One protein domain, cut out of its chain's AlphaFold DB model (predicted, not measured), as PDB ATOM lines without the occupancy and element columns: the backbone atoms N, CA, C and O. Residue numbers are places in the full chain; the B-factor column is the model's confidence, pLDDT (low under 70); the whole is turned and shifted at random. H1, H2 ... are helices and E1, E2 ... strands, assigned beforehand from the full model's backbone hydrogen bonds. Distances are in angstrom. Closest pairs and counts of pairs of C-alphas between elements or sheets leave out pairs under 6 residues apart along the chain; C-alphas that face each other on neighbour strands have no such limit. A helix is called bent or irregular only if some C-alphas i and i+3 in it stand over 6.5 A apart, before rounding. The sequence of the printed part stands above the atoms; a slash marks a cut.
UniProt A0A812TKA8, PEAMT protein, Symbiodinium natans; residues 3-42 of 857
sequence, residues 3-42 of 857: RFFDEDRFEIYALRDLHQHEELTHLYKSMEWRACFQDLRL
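Overview. This is residues 3 to 42 of the 857 residues of the protein "PEAMT protein" of Symbiodinium natans (UniProt A0A812TKA8). With little regular structure, the printed part is an open, flat V: one arm holds E1, the other ends in a corner of two small helices, H1 and H2, and the unnamed residues 12 to 28 run round from E1 to H1. Of 40 printed residues, 15 are in named elements, in the order E1, H1, H2, mostly helix. It is extended, with a radius of gyration of the C-alphas of 14.1 A and spans of 32 by 32 by 14 A.

Along the chain. E1 is residues 9 to 11, beginning at C-alpha 9 (-15.047, -57.789, -24.566). H1, residues 29 to 32, is only just irregular: C-alphas 29 and 32 are 6.7 A apart. H2, residues 35 to 42, is 11.8 A long, ends at C-alpha 42 (-16.064, -26.889, -13.705) and is irregular, with C-alphas 36 and 39 7.6 A apart.

Arrangement. E1 pairs with no named strand; residues 3 to 4 pair antiparallel with its residues 9 to 10. E1 is apart from H1 and H2. H1 and H2 touch only at the corner by their tight link; their closest C-alphas, Met 31 and Phe 37, are 5.6 A apart. In H2, 2 of 4 O i to N i+4 pairs are within hydrogen-bond range; H1 is too short for such a pair.

Size, cuts and confidence. The farthest C-alphas, Glu 7 and Leu 42, are 36.4 A apart. The printed part has no cut. The link from E1 to H1 is long, 17 residues. Residues 4 to 10 and 15 to 23 stand free. Residues 40 and 42 have pLDDT under 70.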
ATOM      1  N   ARG A   3     -10.323 -54.002 -20.613       88.44
ATOM      2  CA  ARG A   3     -10.864 -54.085 -21.980       88.44
ATOM      3  C   ARG A   3      -9.966 -54.967 -22.837       88.44
ATOM      4  O   ARG A   3      -8.753 -54.774 -22.815       88.44
ATOM      5  N   PHE A   4     -10.580 -55.863 -23.595       90.31
ATOM      6  CA  PHE A   4      -9.946 -56.812 -24.501       90.31
ATOM      7  C   PHE A   4     -10.433 -56.487 -25.913       90.31
ATOM      8  O   PHE A   4     -11.483 -56.954 -26.345       90.31
ATOM      9  N   PHE A   5      -9.717 -55.588 -26.593       85.81
ATOM     10  CA  PHE A   5     -10.165 -55.010 -27.865       85.81
ATOM     11  C   PHE A   5     -10.234 -56.033 -29.003       85.81
ATOM     12  O   PHE A   5     -11.120 -55.929 -29.834       85.81
ATOM     13  N   ASP A   6      -9.353 -57.035 -29.004       87.38
ATOM     14  CA  ASP A   6      -9.338 -58.082 -30.038       87.38
ATOM     15  C   ASP A   6     -10.497 -59.089 -29.888       87.38
ATOM     16  O   ASP A   6     -10.740 -59.895 -30.781       87.38
ATOM     17  N   GLU A   7     -11.202 -59.050 -28.754       81.75
ATOM     18  CA  GLU A   7     -12.310 -59.949 -28.408       81.75
ATOM     19  C   GLU A   7     -13.653 -59.206 -28.285       81.75
ATOM     20  O   GLU A   7     -14.638 -59.807 -27.863       81.75
ATOM     21  N   ASP A   8     -13.683 -57.893 -28.557       81.12
ATOM     22  CA  ASP A   8     -14.842 -57.012 -28.333       81.12
ATOM     23  C   ASP A   8     -15.488 -57.181 -26.940       81.12
ATOM     24  O   ASP A   8     -16.700 -57.078 -26.745       81.12
ATOM     25  N   ARG A   9     -14.642 -57.417 -25.927       86.25
ATOM     26  CA  ARG A   9     -15.047 -57.789 -24.566       86.25
ATOM     27  C   ARG A   9     -14.459 -56.849 -23.522       86.25
ATOM     28  O   ARG A   9     -13.375 -56.279 -23.671       86.25
ATOM     29  N   PHE A  10     -15.151 -56.702 -22.399       90.38
ATOM     30  CA  PHE A  10     -14.616 -56.045 -21.212       90.38
ATOM     31  C   PHE A  10     -15.019 -56.799 -19.949       90.38
ATOM     32  O   PHE A  10     -16.013 -57.516 -19.920       90.38
ATOM     33  N   GLU A  11     -14.259 -56.589 -18.881       92.06
ATOM     34  CA  GLU A  11     -14.519 -57.171 -17.566       92.06
ATOM     35  C   GLU A  11     -14.487 -56.071 -16.498       92.06
ATOM     36  O   GLU A  11     -13.668 -55.143 -16.543       92.06
ATOM     37  N   ILE A  12     -15.394 -56.137 -15.522       89.12
ATOM     38  CA  ILE A  12     -15.467 -55.191 -14.402       89.12
ATOM     39  C   ILE A  12     -15.123 -55.943 -13.118       89.12
ATOM     40  O   ILE A  12     -15.743 -56.946 -12.794       89.12
ATOM     41  N   TYR A  13     -14.134 -55.429 -12.389       89.25
ATOM     42  CA  TYR A  13     -13.612 -56.019 -11.161       89.25
ATOM     43  C   TYR A  13     -13.889 -55.089  -9.982       89.25
ATOM     44  O   TYR A  13     -13.696 -53.873 -10.108       89.25
ATOM     45  N   ALA A  14     -14.302 -55.657  -8.849       90.19
ATOM     46  CA  ALA A  14     -14.389 -54.933  -7.589       90.19
ATOM     47  C   ALA A  14     -12.980 -54.517  -7.134       90.19
ATOM     48  O   ALA A  14     -12.040 -55.307  -7.198       90.19
ATOM     49  N   LEU A  15     -12.827 -53.261  -6.711       88.44
ATOM     50  CA  LEU A  15     -11.545 -52.732  -6.217       88.44
ATOM     51  C   LEU A  15     -11.405 -52.850  -4.694       88.44
ATOM     52  O   LEU A  15     -10.321 -52.650  -4.154       88.44
ATOM     53  N   ARG A  16     -12.514 -53.150  -4.020       91.56
ATOM     54  CA  ARG A  16     -12.639 -53.421  -2.591       91.56
ATOM     55  C   ARG A  16     -13.850 -54.320  -2.372       91.56
ATOM     56  O   ARG A  16     -14.623 -54.532  -3.306       91.56
ATOM     57  N   ASP A  17     -14.038 -54.768  -1.141       91.75
ATOM     58  CA  ASP A  17     -15.273 -55.431  -0.745       91.75
ATOM     59  C   ASP A  17     -16.466 -54.477  -0.941       91.75
ATOM     60  O   ASP A  17     -16.385 -53.277  -0.643       91.75
ATOM     61  N   LEU A  18     -17.543 -55.016  -1.510       88.81
ATOM     62  CA  LEU A  18     -18.772 -54.299  -1.845       88.81
ATOM     63  C   LEU A  18     -19.925 -54.863  -1.022       88.81
ATOM     64  O   LEU A  18     -20.017 -56.078  -0.821       88.81
ATOM     65  N   HIS A  19     -20.828 -53.991  -0.587       86.00
ATOM     66  CA  HIS A  19     -22.048 -54.395   0.099       86.00
ATOM     67  C   HIS A  19     -23.214 -54.570  -0.880       86.00
ATOM     68  O   HIS A  19     -23.258 -53.987  -1.964       86.00
ATOM     69  N   GLN A  20     -24.189 -55.396  -0.500       82.81
ATOM     70  CA  GLN A  20     -25.416 -55.547  -1.276       82.81
ATOM     71  C   GLN A  20     -26.158 -54.204  -1.339       82.81
ATOM     72  O   GLN A  20     -26.286 -53.530  -0.321       82.81
ATOM     73  N   HIS A  21     -26.658 -53.843  -2.523       80.44
ATOM     74  CA  HIS A  21     -27.332 -52.563  -2.798       80.44
ATOM     75  C   HIS A  21     -26.447 -51.315  -2.669       80.44
ATOM     76  O   HIS A  21     -26.957 -50.198  -2.680       80.44
ATOM     77  N   GLU A  22     -25.127 -51.487  -2.588       83.31
ATOM     78  CA  GLU A  22     -24.195 -50.372  -2.659       83.31
ATOM     79  C   GLU A  22     -24.185 -49.758  -4.068       83.31
ATOM     80  O   GLU A  22     -24.098 -50.474  -5.071       83.31
ATOM     81  N   GLU A  23     -24.258 -48.428  -4.155       82.56
ATOM     82  CA  GLU A  23     -24.110 -47.718  -5.425       82.56
ATOM     83  C   GLU A  23     -22.681 -47.884  -5.961       82.56
ATOM     84  O   GLU A  23     -21.698 -47.461  -5.348       82.56
ATOM     85  N   LEU A  24     -22.559 -48.501  -7.137       85.94
ATOM     86  CA  LEU A  24     -21.265 -48.725  -7.768       85.94
ATOM     87  C   LEU A  24     -20.826 -47.485  -8.542       85.94
ATOM     88  O   LEU A  24     -21.487 -47.047  -9.481       85.94
ATOM     89  N   THR A  25     -19.648 -46.970  -8.203       82.81
ATOM     90  CA  THR A  25     -19.059 -45.808  -8.873       82.81
ATOM     91  C   THR A  25     -17.932 -46.217  -9.822       82.81
ATOM     92  O   THR A  25     -17.213 -47.197  -9.609       82.81
ATOM     93  N   HIS A  26     -17.763 -45.460 -10.909       80.56
ATOM     94  CA  HIS A  26     -16.687 -45.671 -11.876       80.56
ATOM     95  C   HIS A  26     -15.974 -44.360 -12.199       80.56
ATOM     96  O   HIS A  26     -16.591 -43.409 -12.680       80.56
ATOM     97  N   LEU A  27     -14.653 -44.329 -12.001       76.31
ATOM     98  CA  LEU A  27     -13.836 -43.197 -12.422       76.31
ATOM     99  C   LEU A  27     -13.595 -43.249 -13.935       76.31
ATOM    100  O   LEU A  27     -12.814 -44.063 -14.439       76.31
ATOM    101  N   TYR A  28     -14.220 -42.328 -14.660       73.75
ATOM    102  CA  TYR A  28     -13.981 -42.151 -16.085       73.75
ATOM    103  C   TYR A  28     -12.631 -41.467 -16.321       73.75
ATOM    104  O   TYR A  28     -12.528 -40.246 -16.252       73.75
ATOM    105  N   LYS A  29     -11.601 -42.229 -16.715       76.50
ATOM    106  CA  LYS A  29     -10.305 -41.659 -17.154       76.50
ATOM    107  C   LYS A  29     -10.452 -40.656 -18.308       76.50
ATOM    108  O   LYS A  29      -9.617 -39.785 -18.497       76.50
ATOM    109  N   SER A  30     -11.526 -40.771 -19.089       78.38
ATOM    110  CA  SER A  30     -11.833 -39.856 -20.190       78.38
ATOM    111  C   SER A  30     -12.390 -38.499 -19.765       78.38
ATOM    112  O   SER A  30     -12.574 -37.632 -20.619       78.38
ATOM    113  N   MET A  31     -12.683 -38.316 -18.476       76.75
ATOM    114  CA  MET A  31     -13.186 -37.060 -17.922       76.75
ATOM    115  C   MET A  31     -12.237 -35.888 -18.196       76.75
ATOM    116  O   MET A  31     -12.694 -34.779 -18.435       76.75
ATOM    117  N   GLU A  32     -10.929 -36.145 -18.256       77.31
ATOM    118  CA  GLU A  32      -9.901 -35.122 -18.479       77.31
ATOM    119  C   GLU A  32      -9.908 -34.525 -19.895       77.31
ATOM    120  O   GLU A  32      -9.480 -33.386 -20.071       77.31
ATOM    121  N   TRP A  33     -10.408 -35.248 -20.905       80.75
ATOM    122  CA  TRP A  33     -10.261 -34.850 -22.313       80.75
ATOM    123  C   TRP A  33     -11.550 -34.865 -23.141       80.75
ATOM    124  O   TRP A  33     -11.593 -34.220 -24.187       80.75
ATOM    125  N   ARG A  34     -12.624 -35.548 -22.717       83.12
ATOM    126  CA  ARG A  34     -13.894 -35.514 -23.464       83.12
ATOM    127  C   ARG A  34     -14.668 -34.228 -23.187       83.12
ATOM    128  O   ARG A  34     -14.956 -33.892 -22.039       83.12
ATOM    129  N   ALA A  35     -15.076 -33.557 -24.263       81.88
ATOM    130  CA  ALA A  35     -15.850 -32.317 -24.205       81.88
ATOM    131  C   ALA A  35     -17.165 -32.465 -23.414       81.88
ATOM    132  O   ALA A  35     -17.510 -31.582 -22.641       81.88
ATOM    133  N   CYS A  36     -17.837 -33.619 -23.498       77.81
ATOM    134  CA  CYS A  36     -19.090 -33.882 -22.777       77.81
ATOM    135  C   CYS A  36     -18.966 -33.898 -21.239       77.81
ATOM    136  O   CYS A  36     -19.983 -33.941 -20.560       77.81
ATOM    137  N   PHE A  37     -17.748 -33.885 -20.680       79.75
ATOM    138  CA  PHE A  37     -17.501 -33.784 -19.235       79.75
ATOM    139  C   PHE A  37     -16.962 -32.404 -18.818       79.75
ATOM    140  O   PHE A  37     -16.392 -32.259 -17.739       79.75
ATOM    141  N   GLN A  38     -17.052 -31.385 -19.677       77.19
ATOM    142  CA  GLN A  38     -16.539 -30.045 -19.373       77.19
ATOM    143  C   GLN A  38     -17.255 -29.397 -18.178       77.19
ATOM    144  O   GLN A  38     -16.575 -28.897 -17.286       77.19
ATOM    145  N   ASP A  39     -18.580 -29.507 -18.090       72.12
ATOM    146  CA  ASP A  39     -19.358 -28.899 -17.000       72.12
ATOM    147  C   ASP A  39     -19.096 -29.577 -15.645       72.12
ATOM    148  O   ASP A  39     -18.920 -28.900 -14.634       72.12
ATOM    149  N   LEU A  40     -18.942 -30.907 -15.638       68.31
ATOM    150  CA  LEU A  40     -18.566 -31.696 -14.452       68.31
ATOM    151  C   LEU A  40     -17.153 -31.366 -13.937       68.31
ATOM    152  O   LEU A  40     -16.877 -31.468 -12.742       68.31
ATOM    153  N   ARG A  41     -16.238 -30.957 -14.827       72.00
ATOM    154  CA  ARG A  41     -14.900 -30.479 -14.437       72.00
ATOM    155  C   ARG A  41     -14.952 -29.092 -13.798       72.00
ATOM    156  O   ARG A  41     -14.159 -28.819 -12.902       72.00
ATOM    157  N   LEU A  42     -15.875 -28.237 -14.242       63.34
ATOM    158  CA  LEU A  42     -16.064 -26.889 -13.705       63.34
ATOM    159  C   LEU A  42     -16.749 -26.922 -12.328       63.34
ATOM    160  O   LEU A  42     -16.318 -26.205 -11.428       63.34
TER     161      LEU A  42